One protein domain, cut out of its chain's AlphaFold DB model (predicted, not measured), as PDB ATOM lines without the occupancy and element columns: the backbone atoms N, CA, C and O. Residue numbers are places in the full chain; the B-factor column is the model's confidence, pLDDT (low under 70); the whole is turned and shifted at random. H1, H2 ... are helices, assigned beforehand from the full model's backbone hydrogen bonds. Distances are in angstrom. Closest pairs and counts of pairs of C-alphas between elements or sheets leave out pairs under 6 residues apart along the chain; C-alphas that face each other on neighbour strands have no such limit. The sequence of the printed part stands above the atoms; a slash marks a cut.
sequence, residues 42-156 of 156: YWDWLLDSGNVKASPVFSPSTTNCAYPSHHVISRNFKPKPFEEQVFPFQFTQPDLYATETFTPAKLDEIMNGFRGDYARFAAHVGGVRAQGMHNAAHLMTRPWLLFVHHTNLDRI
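Overview. This is residues 42 to 156 of the 156 residues of the protein "Tyrosinase_Cu-bd domain-containing protein" of Rhizoctonia solani (UniProt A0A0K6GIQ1). Two short helical hairpins, H3 with H4 and H5 with H6, follow each other in a zigzag, with H5 near the middle and the small helix H2 packed on it; a long loop with no named element, residues 49 to 97, makes the end of the longest axis opposite the H3 and H4 hairpin. The printed part has 115 residues with six named helices, H1 to H6 in order along the chain, and no named strand. The class is all helix, although the named helices hold 46 of the 115 residues, under half. The whole is compact, with a radius of gyration of the C-alphas of 14.8 A and spans of 44 by 29 by 26 A.

Arrangement. H1, residues 45 to 48, and H2, residues 98 to 102, are close but not clearly touching; their closest C-alphas, those of Leu 46 and Phe 102, are 6.3 A apart. H2 and H3, residues 104 to 113, meet only through their link. H3 and H4, residues 118 to 126, form a helical hairpin: they touch, with the C-alphas of Ile 110 and Phe 121 closest at 6.3 A, and run opposite ways at a shallow tilt of 20 degrees. H4 and H5, residues 133 to 140, touch only at the corner by their link, with the C-alphas of Val 125 and Met 133 closest at 5.8 A; they run the same way at a shallow tilt of 23 degrees. H5 is the hub, touching three helices. It touches H2, with the C-alphas of Thr 101 and Met 133 closest at 4.8 A. H5 and H6, residues 146 to 155, form the second hairpin: they touch, with the C-alphas of His 138 and Leu 146 closest at 7.3 A, and run opposite ways at a shallow tilt of 16 degrees. H3 and H6 are apart. Every O i to N i+4 pair is within hydrogen-bond range in H3, H4, H5 and H6; H2 has 0 of 1, with 1 of 2 O i to N i+3 pairs within range, and H1 is too short for an O i to N i+4 pair.

Along the chain. H1 begins at C-alpha 45, (24.303, -40.655, 29.728). H3 is 13.6 A from first to last C-alpha, H4 12.2 A and H5 10.4 A. H6 is 14.5 A long and ends at C-alpha 155, (33.383, -44.942, 36.091).

Size, cuts and confidence. The C-alphas farthest apart, those of Ser 69 and Gly 116, are 45.4 A apart. The printed part has no cut, and the chain ends at Ile 156. The link from H1 to H2 is long, with 49 residues. The mean pLDDT of the printed part is 82.2; residues 60 to 75 and 142 to 144 are under 70.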
ATOM      1  N   TYR A  42      29.463 -37.086  38.309       88.25
ATOM      2  CA  TYR A  42      29.417 -37.644  36.962       88.25
ATOM      3  C   TYR A  42      28.037 -37.468  36.344       88.25
ATOM      4  O   TYR A  42      27.029 -37.377  37.047       88.25
ATOM      5  N   TRP A  43      28.002 -37.410  35.018       88.12
ATOM      6  CA  TRP A  43      26.767 -37.365  34.253       88.12
ATOM      7  C   TRP A  43      26.535 -38.702  33.547       88.12
ATOM      8  O   TRP A  43      27.241 -39.037  32.597       88.12
ATOM      9  N   ASP A  44      25.542 -39.456  34.021       89.88
ATOM     10  CA  ASP A  44      25.182 -40.761  33.468       89.88
ATOM     11  C   ASP A  44      24.350 -40.630  32.184       89.88
ATOM     12  O   ASP A  44      23.133 -40.438  32.227       89.88
ATOM     13  N   TRP A  45      24.994 -40.758  31.021       87.81
ATOM     14  CA  TRP A  45      24.303 -40.655  29.728       87.81
ATOM     15  C   TRP A  45      23.274 -41.762  29.500       87.81
ATOM     16  O   TRP A  45      22.375 -41.577  28.684       87.81
ATOM     17  N   LEU A  46      23.397 -42.899  30.194       87.50
ATOM     18  CA  LEU A  46      22.517 -44.051  29.999       87.50
ATOM     19  C   LEU A  46      21.113 -43.765  30.522       87.50
ATOM     20  O   LEU A  46      20.131 -44.156  29.899       87.50
ATOM     21  N   LEU A  47      21.020 -43.076  31.664       88.00
ATOM     22  CA  LEU A  47      19.738 -42.694  32.260       88.00
ATOM     23  C   LEU A  47      19.011 -41.662  31.397       88.00
ATOM     24  O   LEU A  47      17.786 -41.655  31.310       88.00
ATOM     25  N   ASP A  48      19.789 -40.826  30.718       86.69
ATOM     26  CA  ASP A  48      19.296 -39.719  29.918       86.69
ATOM     27  C   ASP A  48      19.178 -40.062  28.424       86.69
ATOM     28  O   ASP A  48      18.724 -39.230  27.638       86.69
ATOM     29  N   SER A  49      19.535 -41.282  27.999       84.69
ATOM     30  CA  SER A  49      19.589 -41.658  26.578       84.69
ATOM     31  C   SER A  49      18.230 -41.562  25.878       84.69
ATOM     32  O   SER A  49      18.176 -41.335  24.672       84.69
ATOM     33  N   GLY A  50      17.131 -41.706  26.626       84.62
ATOM     34  CA  GLY A  50      15.767 -41.535  26.116       84.62
ATOM     35  C   GLY A  50      15.333 -40.073  25.964       84.62
ATOM     36  O   GLY A  50      14.522 -39.765  25.093       84.62
ATOM     37  N   ASN A  51      15.861 -39.158  26.786       85.44
ATOM     38  CA  ASN A  51      15.577 -37.725  26.691       85.44
ATOM     39  C   ASN A  51      16.668 -36.881  27.365       85.44
ATOM     40  O   ASN A  51      16.514 -36.402  28.489       85.44
ATOM     41  N   VAL A  52      17.750 -36.628  26.630       83.69
ATOM     42  CA  VAL A  52      18.924 -35.940  27.177       83.69
ATOM     43  C   VAL A  52      18.606 -34.526  27.666       83.69
ATOM     44  O   VAL A  52      19.120 -34.094  28.693       83.69
ATOM     45  N   LYS A  53      17.710 -33.803  26.982       80.75
ATOM     46  CA  LYS A  53      17.352 -32.421  27.348       80.75
ATOM     47  C   LYS A  53      16.612 -32.318  28.683       80.75
ATOM     48  O   LYS A  53      16.614 -31.243  29.275       80.75
ATOM     49  N   ALA A  54      15.971 -33.397  29.133       83.94
ATOM     50  CA  ALA A  54      15.293 -33.444  30.424       83.94
ATOM     51  C   ALA A  54      16.255 -33.701  31.595       83.94
ATOM     52  O   ALA A  54      15.834 -33.610  32.748       83.94
ATOM     53  N   SER A  55      17.529 -33.993  31.316       83.81
ATOM     54  CA  SER A  55      18.510 -34.267  32.357       83.81
ATOM     55  C   SER A  55      18.684 -33.065  33.295       83.81
ATOM     56  O   SER A  55      18.831 -31.927  32.823       83.81
ATOM     57  N   PRO A  56      18.763 -33.288  34.621       81.62
ATOM     58  CA  PRO A  56      19.052 -32.239  35.597       81.62
ATOM     59  C   PRO A  56      20.364 -31.491  35.330       81.62
ATOM     60  O   PRO A  56      20.523 -30.354  35.776       81.62
ATOM     61  N   VAL A  57      21.298 -32.083  34.574       78.31
ATOM     62  CA  VAL A  57      22.547 -31.416  34.180       78.31
ATOM     63  C   VAL A  57      22.297 -30.172  33.309       78.31
ATOM     64  O   VAL A  57      23.093 -29.236  33.332       78.31
ATOM     65  N   PHE A  58      21.160 -30.117  32.604       76.56
ATOM     66  CA  PHE A  58      20.718 -28.953  31.825       76.56
ATOM     67  C   PHE A  58      19.765 -28.026  32.602       76.56
ATOM     68  O   PHE A  58      19.289 -27.030  32.045       76.56
ATOM     69  N   SER A  59      19.488 -28.318  33.881       72.75
ATOM     70  CA  SER A  59      18.655 -27.470  34.739       72.75
ATOM     71  C   SER A  59      19.338 -26.119  35.017       72.75
ATOM     72  O   SER A  59      20.540 -26.084  35.295       72.75
ATOM     73  N   PRO A  60      18.591 -24.996  35.031       64.44
ATOM     74  CA  PRO A  60      19.133 -23.674  35.344       64.44
ATOM     75  C   PRO A  60      19.878 -23.595  36.686       64.44
ATOM     76  O   PRO A  60      20.863 -22.864  36.795       64.44
ATOM     77  N   SER A  61      19.435 -24.352  37.696       63.53
ATOM     78  CA  SER A  61      20.023 -24.363  39.043       63.53
ATOM     79  C   SER A  61      21.435 -24.955  39.080       63.53
ATOM     80  O   SER A  61      22.271 -24.482  39.846       63.53
ATOM     81  N   THR A  62      21.723 -25.933  38.223       61.41
ATOM     82  CA  THR A  62      23.032 -26.597  38.103       61.41
ATOM     83  C   THR A  62      24.054 -25.726  37.361       61.41
ATOM     84  O   THR A  62      25.259 -25.898  37.514       61.41
ATOM     85  N   THR A  63      23.579 -24.761  36.563       52.16
ATOM     86  CA  THR A  63      24.389 -23.971  35.616       52.16
ATOM     87  C   THR A  63      24.821 -22.586  36.110       52.16
ATOM     88  O   THR A  63      25.496 -21.866  35.383       52.16
ATOM     89  N   ASN A  64      24.452 -22.201  37.336       49.56
ATOM     90  CA  ASN A  64      24.806 -20.898  37.923       49.56
ATOM     91  C   ASN A  64      26.210 -20.858  38.556       49.56
ATOM     92  O   ASN A  64      26.608 -19.833  39.106       49.56
ATOM     93  N   CYS A  65      26.980 -21.943  38.490       51.44
ATOM     94  CA  CYS A  65      28.331 -21.991  39.035       51.44
ATOM     95  C   CYS A  65      29.355 -22.004  37.905       51.44
ATOM     96  O   CYS A  65      29.718 -23.061  37.399       51.44
ATOM     97  N   ALA A  66      29.868 -20.831  37.545       50.28
ATOM     98  CA  ALA A  66      31.109 -20.761  36.798       50.28
ATOM     99  C   ALA A  66      31.970 -19.627  37.358       50.28
ATOM    100  O   ALA A  66      31.683 -18.444  37.213       50.28
ATOM    101  N   TYR A  67      33.000 -20.023  38.094       45.19
ATOM    102  CA  TYR A  67      34.033 -19.142  38.617       45.19
ATOM    103  C   TYR A  67      34.852 -18.538  37.456       45.19
ATOM    104  O   TYR A  67      35.098 -19.246  36.477       45.19
ATOM    105  N   PRO A  68      35.336 -17.282  37.531       50.94
ATOM    106  CA  PRO A  68      35.123 -16.286  38.586       50.94
ATOM    107  C   PRO A  68      33.906 -15.364  38.357       50.94
ATOM    108  O   PRO A  68      33.600 -14.560  39.233       50.94
ATOM    109  N   SER A  69      33.206 -15.449  37.219       58.59
ATOM    110  CA  SER A  69      32.043 -14.606  36.905       58.59
ATOM    111  C   SER A  69      30.844 -15.423  36.428       58.59
ATOM    112  O   SER A  69      30.948 -16.238  35.510       58.59
ATOM    113  N   HIS A  70      29.686 -15.155  37.044       54.12
ATOM    114  CA  HIS A  70      28.407 -15.772  36.696       54.12
ATOM    115  C   HIS A  70      28.108 -15.551  35.213       54.12
ATOM    116  O   HIS A  70      28.011 -14.417  34.746       54.12
ATOM    117  N   HIS A  71      27.997 -16.642  34.464       54.06
ATOM    118  CA  HIS A  71      27.578 -16.611  33.075       54.06
ATOM    119  C   HIS A  71      26.566 -17.716  32.824       54.06
ATOM    120  O   HIS A  71      26.646 -18.806  33.387       54.06
ATOM    121  N   VAL A  72      25.606 -17.426  31.947       52.69
ATOM    122  CA  VAL A  72      24.656 -18.427  31.477       52.69
ATOM    123  C   VAL A  72      25.409 -19.388  30.564       52.69
ATOM    124  O   VAL A  72      25.834 -19.029  29.466       52.69
ATOM    125  N   ILE A  73      25.588 -20.615  31.038       55.88
ATOM    126  CA  ILE A  73      26.197 -21.707  30.283       55.88
ATOM    127  C   ILE A  73      25.330 -22.005  29.045       55.88
ATOM    128  O   ILE A  73      24.122 -22.233  29.164       55.88
ATOM    129  N   SER A  74      25.932 -21.986  27.849       53.16
ATOM    130  CA  SER A  74      25.219 -22.238  26.587       53.16
ATOM    131  C   SER A  74      24.721 -23.686  26.511       53.16
ATOM    132  O   SER A  74      25.472 -24.635  26.708       53.16
ATOM    133  N   ARG A  75      23.432 -23.867  26.208       64.25
ATOM    134  CA  ARG A  75      22.715 -25.157  26.254       64.25
ATOM    135  C   ARG A  75      22.559 -25.792  24.874       64.25
ATOM    136  O   ARG A  75      21.519 -26.380  24.577       64.25
ATOM    137  N   ASN A  76      23.532 -25.592  23.985       70.25
ATOM    138  CA  ASN A  76      23.391 -26.050  22.608       70.25
ATOM    139  C   ASN A  76      23.534 -27.576  22.531       70.25
ATOM    140  O   ASN A  76      24.637 -28.105  22.424       70.25
ATOM    141  N   PHE A  77      22.399 -28.262  22.622       79.50
ATOM    142  CA  PHE A  77      22.291 -29.702  22.458       79.50
ATOM    143  C   PHE A  77      22.150 -30.054  20.977       79.50
ATOM    144  O   PHE A  77      21.168 -29.659  20.338       79.50
ATOM    145  N   LYS A  78      23.088 -30.848  20.456       87.44
ATOM    146  CA  LYS A  78      23.051 -31.355  19.078       87.44
ATOM    147  C   LYS A  78      22.692 -32.846  19.065       87.44
ATOM    148  O   LYS A  78      23.559 -33.654  19.386       87.44
ATOM    149  N   PRO A  79      21.455 -33.235  18.689       89.06
ATOM    150  CA  PRO A  79      21.052 -34.645  18.657       89.06
ATOM    151  C   PRO A  79      21.858 -35.468  17.650       89.06
ATOM    152  O   PRO A  79      22.142 -36.631  17.917       89.06
ATOM    153  N   LYS A  80      22.244 -34.852  16.527       92.44
ATOM    154  CA  LYS A  80      23.070 -35.439  15.469       92.44
ATOM    155  C   LYS A  80      24.411 -34.709  15.391       92.44
ATOM    156  O   LYS A  80      24.594 -33.811  14.573       92.44
ATOM    157  N   PRO A  81      25.345 -35.011  16.306       89.75
ATOM    158  CA  PRO A  81      26.595 -34.267  16.408       89.75
ATOM    159  C   PRO A  81      27.543 -34.449  15.214       89.75
ATOM    160  O   PRO A  81      28.478 -33.665  15.070       89.75
ATOM    161  N   PHE A  82      27.340 -35.487  14.401       91.75
ATOM    162  CA  PHE A  82      28.247 -35.887  13.323       91.75
ATOM    163  C   PHE A  82      27.913 -35.259  11.961       91.75
ATOM    164  O   PHE A  82      28.657 -35.457  11.006       91.75
ATOM    165  N   GLU A  83      26.834 -34.474  11.858       92.06
ATOM    166  CA  GLU A  83      26.509 -33.714  10.638       92.06
ATOM    167  C   GLU A  83      27.522 -32.586  10.389       92.06
ATOM    168  O   GLU A  83      27.756 -32.174   9.254       92.06
ATOM    169  N   GLU A  84      28.149 -32.090  11.458       87.00
ATOM    170  CA  GLU A  84      29.152 -31.038  11.394       87.00
ATOM    171  C   GLU A  84      30.562 -31.623  11.355       87.00
ATOM    172  O   GLU A  84      31.009 -32.308  12.276       87.00
ATOM    173  N   GLN A  85      31.307 -31.279  10.308       84.94
ATOM    174  CA  GLN A  85      32.686 -31.713  10.141       84.94
ATOM    175  C   GLN A  85      33.622 -30.993  11.122       84.94
ATOM    176  O   GLN A  85      34.071 -29.875  10.881       84.94
ATOM    177  N   VAL A  86      33.955 -31.664  12.223       84.94
ATOM    178  CA  VAL A  86      34.846 -31.141  13.279       84.94
ATOM    179  C   VAL A  86      36.238 -31.781  13.298       84.94
ATOM    180  O   VAL A  86      37.125 -31.318  14.013       84.94
ATOM    181  N   PHE A  87      36.428 -32.862  12.543       84.19
ATOM    182  CA  PHE A  87      37.686 -33.599  12.435       84.19
ATOM    183  C   PHE A  87      38.226 -33.531  10.998       84.19
ATOM    184  O   PHE A  87      37.464 -33.289  10.063       84.19
ATOM    185  N   PRO A  88      39.528 -33.780  10.766       85.81
ATOM    186  CA  PRO A  88      40.120 -33.761   9.422       85.81
ATOM    187  C   PRO A  88      39.804 -35.016   8.586       85.81
ATOM    188  O   PRO A  88      40.472 -35.290   7.593       85.81
ATOM    189  N   PHE A  89      38.805 -35.804   8.982       85.06
ATOM    190  CA  PHE A  89      38.335 -36.995   8.277       85.06
ATOM    191  C   PHE A  89      36.810 -37.022   8.255       85.06
ATOM    192  O   PHE A  89      36.176 -36.526   9.182       85.06
ATOM    193  N   GLN A  90      36.221 -37.602   7.211       88.56
ATOM    194  CA  GLN A  90      34.768 -37.731   7.103       88.56
ATOM    195  C   GLN A  90      34.230 -38.779   8.083       88.56
ATOM    196  O   GLN A  90      34.834 -39.844   8.269       88.56
ATOM    197  N   PHE A  91      33.083 -38.470   8.682       89.62
ATOM    198  CA  PHE A  91      32.298 -39.429   9.448       89.62
ATOM    199  C   PHE A  91      31.663 -40.470   8.524       89.62
ATOM    200  O   PHE A  91      31.296 -40.177   7.389       89.62
ATOM    201  N   THR A  92      31.540 -41.699   9.016       90.62
ATOM    202  CA  THR A  92      30.919 -42.812   8.289       90.62
ATOM    203  C   THR A  92      29.394 -42.717   8.303       90.62
ATOM    204  O   THR A  92      28.762 -43.076   7.315       90.62
ATOM    205  N   GLN A  93      28.810 -42.217   9.394       92.50
ATOM    206  CA  GLN A  93      27.362 -42.047   9.575       92.50
ATOM    207  C   GLN A  93      27.044 -40.632  10.088       92.50
ATOM    208  O   GLN A  93      26.902 -40.443  11.297       92.50
ATOM    209  N   PRO A  94      27.005 -39.606   9.222       92.38
ATOM    210  CA  PRO A  94      26.786 -38.222   9.654       92.38
ATOM    211  C   PRO A  94      25.428 -37.990  10.337       92.38
ATOM    212  O   PRO A  94      25.307 -37.116  11.187       92.38
ATOM    213  N   ASP A  95      24.420 -38.786   9.993       94.06
ATOM    214  CA  ASP A  95      23.040 -38.687  10.471       94.06
ATOM    215  C   ASP A  95      22.758 -39.456  11.773       94.06
ATOM    216  O   ASP A  95      21.630 -39.390  12.275       94.06
ATOM    217  N   LEU A  96      23.768 -40.141  12.321       92.94
ATOM    218  CA  LEU A  96      23.694 -40.929  13.551       92.94
ATOM    219  C   LEU A  96      23.321 -40.052  14.754       92.94
ATOM    220  O   LEU A  96      23.966 -39.027  15.022       92.94
ATOM    221  N   TYR A  97      22.317 -40.477  15.525       92.75
ATOM    222  CA  TYR A  97      21.993 -39.799  16.774       92.75
ATOM    223  C   TYR A  97      23.036 -40.119  17.842       92.75
ATOM    224  O   TYR A  97      23.469 -41.258  18.011       92.75
ATOM    225  N   ALA A  98      23.397 -39.116  18.643       90.88
ATOM    226  CA  ALA A  98      24.315 -39.302  19.761       90.88
ATOM    227  C   ALA A  98      23.833 -40.410  20.713       90.88
ATOM    228  O   ALA A  98      24.619 -41.258  21.124       90.88
ATOM    229  N   THR A  99      22.533 -40.438  21.010       91.56
ATOM    230  CA  THR A  99      21.896 -41.372  21.951       91.56
ATOM    231  C   THR A  99      21.973 -42.834  21.527       91.56
ATOM    232  O   THR A  99      21.940 -43.713  22.385       91.56
ATOM    233  N   GLU A 100      22.139 -43.114  20.235       92.00
ATOM    234  CA  GLU A 100      22.328 -44.479  19.731       92.00
ATOM    235  C   GLU A 100      23.705 -45.046  20.104       92.00
ATOM    236  O   GLU A 100      23.877 -46.260  20.207       92.00
ATOM    237  N   THR A 101      24.685 -44.177  20.370       91.25
ATOM    238  CA  THR A 101      26.058 -44.595  20.689       91.25
ATOM    239  C   THR A 101      26.244 -45.040  22.142       91.25
ATOM    240  O   THR A 101      27.206 -45.748  22.427       91.25
ATOM    241  N   PHE A 102      25.341 -44.664  23.055       90.06
ATOM    242  CA  PHE A 102      25.436 -44.939  24.498       90.06
ATOM    243  C   PHE A 102      24.145 -45.536  25.078       90.06
ATOM    244  O   PHE A 102      23.719 -45.192  26.175       90.06
ATOM    245  N   THR A 103      23.496 -46.447  24.354       91.31
ATOM    246  CA  THR A 103      22.366 -47.201  24.919       91.31
ATOM    247  C   THR A 103      22.848 -48.218  25.967       91.31
ATOM    248  O   THR A 103      23.991 -48.677  25.885       91.31
ATOM    249  N   PRO A 104      21.992 -48.645  26.919       89.88
ATOM    250  CA  PRO A 104      22.350 -49.693  27.878       89.88
ATOM    251  C   PRO A 104      22.858 -50.981  27.213       89.88
ATOM    252  O   PRO A 104      23.834 -51.563  27.672       89.88
ATOM    253  N   ALA A 105      22.254 -51.381  26.088       90.56
ATOM    254  CA  ALA A 105      22.688 -52.545  25.318       90.56
ATOM    255  C   ALA A 105      24.087 -52.354  24.706       90.56
ATOM    256  O   ALA A 105      24.910 -53.263  24.756       90.56
ATOM    257  N   LYS A 106      24.381 -51.162  24.163       90.56
ATOM    258  CA  LYS A 106      25.705 -50.867  23.601       90.56
ATOM    259  C   LYS A 106      26.778 -50.831  24.684       90.56
ATOM    260  O   LYS A 106      27.894 -51.287  24.452       90.56
ATOM    261  N   LEU A 107      26.443 -50.315  25.866       90.56
ATOM    262  CA  LEU A 107      27.367 -50.344  26.988       90.56
ATOM    263  C   LEU A 107      27.643 -51.776  27.454       90.56
ATOM    264  O   LEU A 107      28.802 -52.117  27.659       90.56
ATOM    265  N   ASP A 108      26.609 -52.607  27.590       91.81
ATOM    266  CA  ASP A 108      26.764 -54.013  27.977       91.81
ATOM    267  C   ASP A 108      27.678 -54.774  27.000       91.81
ATOM    268  O   ASP A 108      28.607 -55.465  27.421       91.81
ATOM    269  N   GLU A 109      27.501 -54.543  25.693       91.12
ATOM    270  CA  GLU A 109      28.374 -55.072  24.639       91.12
ATOM    271  C   GLU A 109      29.838 -54.645  24.835       91.12
ATOM    272  O   GLU A 109      30.742 -55.475  24.748       91.12
ATOM    273  N   ILE A 110      30.090 -53.365  25.123       89.62
ATOM    274  CA  ILE A 110      31.449 -52.838  25.307       89.62
ATOM    275  C   ILE A 110      32.082 -53.387  26.595       89.62
ATOM    276  O   ILE A 110      33.242 -53.802  26.582       89.62
ATOM    277  N   MET A 111      31.328 -53.424  27.693       89.44
ATOM    278  CA  MET A 111      31.823 -53.853  29.002       89.44
ATOM    279  C   MET A 111      32.117 -55.349  29.059       89.44
ATOM    280  O   MET A 111      33.153 -55.764  29.583       89.44
ATOM    281  N   ASN A 112      31.230 -56.167  28.495       91.31
ATOM    282  CA  ASN A 112      31.336 -57.620  28.580       91.31
ATOM    283  C   ASN A 112      32.023 -58.248  27.357       91.31
ATOM    284  O   ASN A 112      32.598 -59.330  27.474       91.31
ATOM    285  N   GLY A 113      32.028 -57.575  26.202       90.69
ATOM    286  CA  GLY A 113      32.565 -58.112  24.945       90.69
ATOM    287  C   GLY A 113      34.091 -58.085  24.812       90.69
ATOM    288  O   GLY A 113      34.642 -58.833  24.005       90.69
ATOM    289  N   PHE A 114      34.794 -57.265  25.604       88.94
ATOM    290  CA  PHE A 114      36.244 -57.039  25.459       88.94
ATOM    291  C   PHE A 114      37.044 -57.282  26.744       88.94
ATOM    292  O   PHE A 114      38.102 -56.686  26.956       88.94
ATOM    293  N   ARG A 115      36.566 -58.167  27.625       87.12
ATOM    294  CA  ARG A 115      37.243 -58.458  28.897       87.12
ATOM    295  C   ARG A 115      38.686 -58.926  28.665       87.12
ATOM    296  O   ARG A 115      38.922 -59.968  28.064       87.12
ATOM    297  N   GLY A 116      39.650 -58.160  29.175       87.25
ATOM    298  CA  GLY A 116      41.085 -58.434  29.022       87.25
ATOM    299  C   GLY A 116      41.720 -57.883  27.738       87.25
ATOM    300  O   GLY A 116      42.945 -57.844  27.657       87.25
ATOM    301  N   ASP A 117      40.932 -57.390  26.779       89.12
ATOM    302  CA  ASP A 117      41.419 -56.703  25.576       89.12
ATOM    303  C   ASP A 117      41.115 -55.205  25.661       89.12
ATOM    304  O   ASP A 117      40.149 -54.672  25.107       89.12
ATOM    305  N   TYR A 118      41.990 -54.510  26.378       85.38
ATOM    306  CA  TYR A 118      41.857 -53.079  26.599       85.38
ATOM    307  C   TYR A 118      41.941 -52.263  25.291       85.38
ATOM    308  O   TYR A 118      41.290 -51.226  25.161       85.38
ATOM    309  N   ALA A 119      42.715 -52.714  24.297       84.88
ATOM    310  CA  ALA A 119      42.857 -51.989  23.035       84.88
ATOM    311  C   ALA A 119      41.539 -51.987  22.249       84.88
ATOM    312  O   ALA A 119      41.122 -50.939  21.750       84.88
ATOM    313  N   ARG A 120      40.853 -53.135  22.184       86.44
ATOM    314  CA  ARG A 120      39.529 -53.222  21.555       86.44
ATOM    315  C   ARG A 120      38.459 -52.493  22.351       86.44
ATOM    316  O   ARG A 120      37.636 -51.824  21.729       86.44
ATOM    317  N   PHE A 121      38.501 -52.562  23.680       88.75
ATOM    318  CA  PHE A 121      37.611 -51.782  24.541       88.75
ATOM    319  C   PHE A 121      37.716 -50.280  24.233       88.75
ATOM    320  O   PHE A 121      36.732 -49.650  23.845       88.75
ATOM    321  N   ALA A 122      38.930 -49.722  24.291       86.06
ATOM    322  CA  ALA A 122      39.172 -48.308  24.007       86.06
ATOM    323  C   ALA A 122      38.770 -47.922  22.571       86.06
ATOM    324  O   ALA A 122      38.212 -46.846  22.350       86.06
ATOM    325  N   ALA A 123      38.998 -48.808  21.594       85.94
ATOM    326  CA  ALA A 123      38.582 -48.587  20.211       85.94
ATOM    327  C   ALA A 123      37.052 -48.511  20.052       85.94
ATOM    328  O   ALA A 123      36.574 -47.689  19.274       85.94
ATOM    329  N   HIS A 124      36.278 -49.307  20.796       88.62
ATOM    330  CA  HIS A 124      34.811 -49.260  20.745       88.62
ATOM    331  C   HIS A 124      34.237 -48.051  21.489       88.62
ATOM    332  O   HIS A 124      33.298 -47.428  20.997       88.62
ATOM    333  N   VAL A 125      34.848 -47.655  22.609       89.69
ATOM    334  CA  VAL A 125      34.509 -46.410  23.318       89.69
ATOM    335  C   VAL A 125      34.709 -45.184  22.417       89.69
ATOM    336  O   VAL A 125      33.857 -44.291  22.371       89.69
ATOM    337  N   GLY A 126      35.823 -45.140  21.676       87.25
ATOM    338  CA  GLY A 126      36.115 -44.076  20.709       87.25
ATOM    339  C   GLY A 126      35.296 -44.172  19.414       87.25
ATOM    340  O   GLY A 126      34.972 -43.142  18.813       87.25
ATOM    341  N   GLY A 127      34.928 -45.394  19.026       87.75
ATOM    342  CA  GLY A 127      34.186 -45.741  17.819       87.75
ATOM    343  C   GLY A 127      34.982 -45.564  16.525       87.75
ATOM    344  O   GLY A 127      35.977 -44.835  16.444       87.75
ATOM    345  N   VAL A 128      34.511 -46.221  15.464       84.25
ATOM    346  CA  VAL A 128      35.078 -46.071  14.118       84.25
ATOM    347  C   VAL A 128      34.937 -44.616  13.678       84.25
ATOM    348  O   VAL A 128      33.884 -44.010  13.860       84.25
ATOM    349  N   ARG A 129      36.018 -44.034  13.136       85.19
ATOM    350  CA  ARG A 129      36.056 -42.620  12.708       85.19
ATOM    351  C   ARG A 129      35.557 -41.654  13.795       85.19
ATOM    352  O   ARG A 129      34.906 -40.663  13.487       85.19
ATOM    353  N   ALA A 130      35.874 -41.936  15.061       86.50
ATOM    354  CA  ALA A 130      35.480 -41.115  16.204       86.50
ATOM    355  C   ALA A 130      33.961 -41.028  16.452       86.50
ATOM    356  O   ALA A 130      33.507 -40.079  17.083       86.50
ATOM    357  N   GLN A 131      33.170 -42.000  15.988       90.06
ATOM    358  CA  GLN A 131      31.712 -42.033  16.183       90.06
ATOM    359  C   GLN A 131      31.262 -42.938  17.343       90.06
ATOM    360  O   GLN A 131      30.220 -43.580  17.275       90.06
ATOM    361  N   GLY A 132      32.065 -43.035  18.405       90.38
ATOM    362  CA  GLY A 132      31.728 -43.778  19.624       90.38
ATOM    363  C   GLY A 132      31.096 -42.910  20.709       90.38
ATOM    364  O   GLY A 132      31.062 -41.679  20.601       90.38
ATOM    365  N   MET A 133      30.651 -43.561  21.787       91.06
ATOM    366  CA  MET A 133      29.941 -42.931  22.911       91.06
ATOM    367  C   MET A 133      30.659 -41.721  23.506       91.06
ATOM    368  O   MET A 133      30.031 -40.710  23.819       91.06
ATOM    369  N   HIS A 134      31.984 -41.798  23.619       89.69
ATOM    370  CA  HIS A 134      32.790 -40.718  24.171       89.69
ATOM    371  C   HIS A 134      32.690 -39.443  23.322       89.69
ATOM    372  O   HIS A 134      32.350 -38.363  23.806       89.69
ATOM    373  N   ASN A 135      32.953 -39.579  22.024       88.94
ATOM    374  CA  ASN A 135      32.969 -38.449  21.105       88.94
ATOM    375  C   ASN A 135      31.557 -37.920  20.850       88.94
ATOM    376  O   ASN A 135      31.378 -36.708  20.766       88.94
ATOM    377  N   ALA A 136      30.549 -38.796  20.798       90.44
ATOM    378  CA  ALA A 136      29.150 -38.393  20.719       90.44
ATOM    379  C   ALA A 136      28.771 -37.462  21.877       90.44
ATOM    380  O   ALA A 136      28.260 -36.368  21.640       90.44
ATOM    381  N   ALA A 137      29.080 -37.850  23.118       88.06
ATOM    382  CA  ALA A 137      28.771 -37.037  24.287       88.06
ATOM    383  C   ALA A 137      29.563 -35.718  24.309       88.06
ATOM    384  O   ALA A 137      28.977 -34.676  24.595       88.06
ATOM    385  N   HIS A 138      30.834 -35.708  23.890       87.00
ATOM    386  CA  HIS A 138      31.556 -34.452  23.674       87.00
ATOM    387  C   HIS A 138      30.848 -33.533  22.682       87.00
ATOM    388  O   HIS A 138      30.611 -32.367  22.984       87.00
ATOM    389  N   LEU A 139      30.556 -34.038  21.485       87.06
ATOM    390  CA  LEU A 139      30.042 -33.248  20.370       87.06
ATOM    391  C   LEU A 139      28.611 -32.758  20.606       87.06
ATOM    392  O   LEU A 139      28.258 -31.661  20.177       87.06
ATOM    393  N   MET A 140      27.819 -33.543  21.331       86.00
ATOM    394  CA  MET A 140      26.441 -33.234  21.694       86.00
ATOM    395  C   MET A 140      26.335 -32.081  22.703       86.00
ATOM    396  O   MET A 140      25.326 -31.378  22.687       86.00
ATOM    397  N   THR A 141      27.349 -31.868  23.561       77.94
ATOM    398  CA  THR A 141      27.285 -30.914  24.692       77.94
ATOM    399  C   THR A 141      28.486 -29.959  24.807       77.94
ATOM    400  O   THR A 141      28.830 -29.515  25.909       77.94
ATOM    401  N   ARG A 142      29.177 -29.647  23.698       68.06
ATOM    402  CA  ARG A 142      30.417 -28.837  23.714       68.06
ATOM    403  C   ARG A 142      30.234 -27.454  24.369       68.06
ATOM    404  O   ARG A 142      29.265 -26.772  24.034       68.06
ATOM    405  N   PRO A 143      31.209 -26.952  25.163       60.34
ATOM    406  CA  PRO A 143      32.276 -27.626  25.922       60.34
ATOM    407  C   PRO A 143      31.951 -27.797  27.426       60.34
ATOM    408  O   PRO A 143      32.828 -28.112  28.224       60.34
ATOM    409  N   TRP A 144      30.704 -27.563  27.832       59.50
ATOM    410  CA  TRP A 144      30.344 -27.197  29.207       59.50
ATOM    411  C   TRP A 144      30.364 -28.343  30.222       59.50
ATOM    412  O   TRP A 144      30.495 -28.098  31.417       59.50
ATOM    413  N   LEU A 145      30.262 -29.588  29.753       73.81
ATOM    414  CA  LEU A 145      30.148 -30.778  30.605       73.81
ATOM    415  C   LEU A 145      31.416 -31.634  30.623       73.81
ATOM    416  O   LEU A 145      31.352 -32.801  30.989       73.81
ATOM    417  N   LEU A 146      32.566 -31.063  30.249       78.88
ATOM    418  CA  LEU A 146      33.825 -31.789  30.071       78.88
ATOM    419  C   LEU A 146      34.156 -32.718  31.252       78.88
ATOM    420  O   LEU A 146      34.354 -33.913  31.063       78.88
ATOM    421  N   PHE A 147      34.185 -32.181  32.474       82.62
ATOM    422  CA  PHE A 147      34.599 -32.951  33.648       82.62
ATOM    423  C   PHE A 147      33.570 -34.006  34.051       82.62
ATOM    424  O   PHE A 147      33.949 -35.153  34.245       82.62
ATOM    425  N   VAL A 148      32.280 -33.653  34.107       85.12
ATOM    426  CA  VAL A 148      31.214 -34.605  34.477       85.12
ATOM    427  C   VAL A 148      31.005 -35.698  33.426       85.12
ATOM    428  O   VAL A 148      30.567 -36.803  33.739       85.12
ATOM    429  N   HIS A 149      31.333 -35.401  32.167       87.38
ATOM    430  CA  HIS A 149      31.409 -36.378  31.093       87.38
ATOM    431  C   HIS A 149      32.579 -37.345  31.336       87.38
ATOM    432  O   HIS A 149      32.390 -38.559  31.396       87.38
ATOM    433  N   HIS A 150      33.793 -36.832  31.536       89.75
ATOM    434  CA  HIS A 150      34.949 -37.707  31.721       89.75
ATOM    435  C   HIS A 150      34.902 -38.516  33.018       89.75
ATOM    436  O   HIS A 150      35.414 -39.629  33.031       89.75
ATOM    437  N   THR A 151      34.272 -38.027  34.087       89.81
ATOM    438  CA  THR A 151      34.063 -38.831  35.302       89.81
ATOM    439  C   THR A 151      33.100 -39.987  35.065       89.81
ATOM    440  O   THR A 151      33.315 -41.066  35.606       89.81
ATOM    441  N   ASN A 152      32.083 -39.818  34.212       90.75
ATOM    442  CA  ASN A 152      31.242 -40.941  33.792       90.75
ATOM    443  C   ASN A 152      32.029 -41.937  32.932       90.75
ATOM    444  O   ASN A 152      31.875 -43.140  33.104       90.75
ATOM    445  N   LEU A 153      32.906 -41.444  32.051       89.94
ATOM    446  CA  LEU A 153      33.802 -42.303  31.278       89.94
ATOM    447  C   LEU A 153      34.771 -43.092  32.173       89.94
ATOM    448  O   LEU A 153      35.055 -44.238  31.869       89.94
ATOM    449  N   ASP A 154      35.283 -42.488  33.247       89.75
ATOM    450  CA  ASP A 154      36.213 -43.138  34.181       89.75
ATOM    451  C   ASP A 154      35.540 -44.186  35.081       89.75
ATOM    452  O   ASP A 154      36.199 -45.123  35.534       89.75
ATOM    453  N   ARG A 155      34.234 -44.010  35.337       89.06
ATOM    454  CA  ARG A 155      33.383 -44.942  36.091       89.06
ATOM    455  C   ARG A 155      33.153 -46.256  35.340       89.06
ATOM    456  O   ARG A 155      32.978 -47.286  35.988       89.06
ATOM    457  N   ILE A 156      33.050 -46.173  34.014       85.12
ATOM    458  CA  ILE A 156      32.797 -47.291  33.093       85.12
ATOM    459  C   ILE A 156      34.080 -48.111  32.941       85.12
ATOM    460  O   ILE A 156      34.015 -49.325  33.217       85.12
TER     461      ILE A 156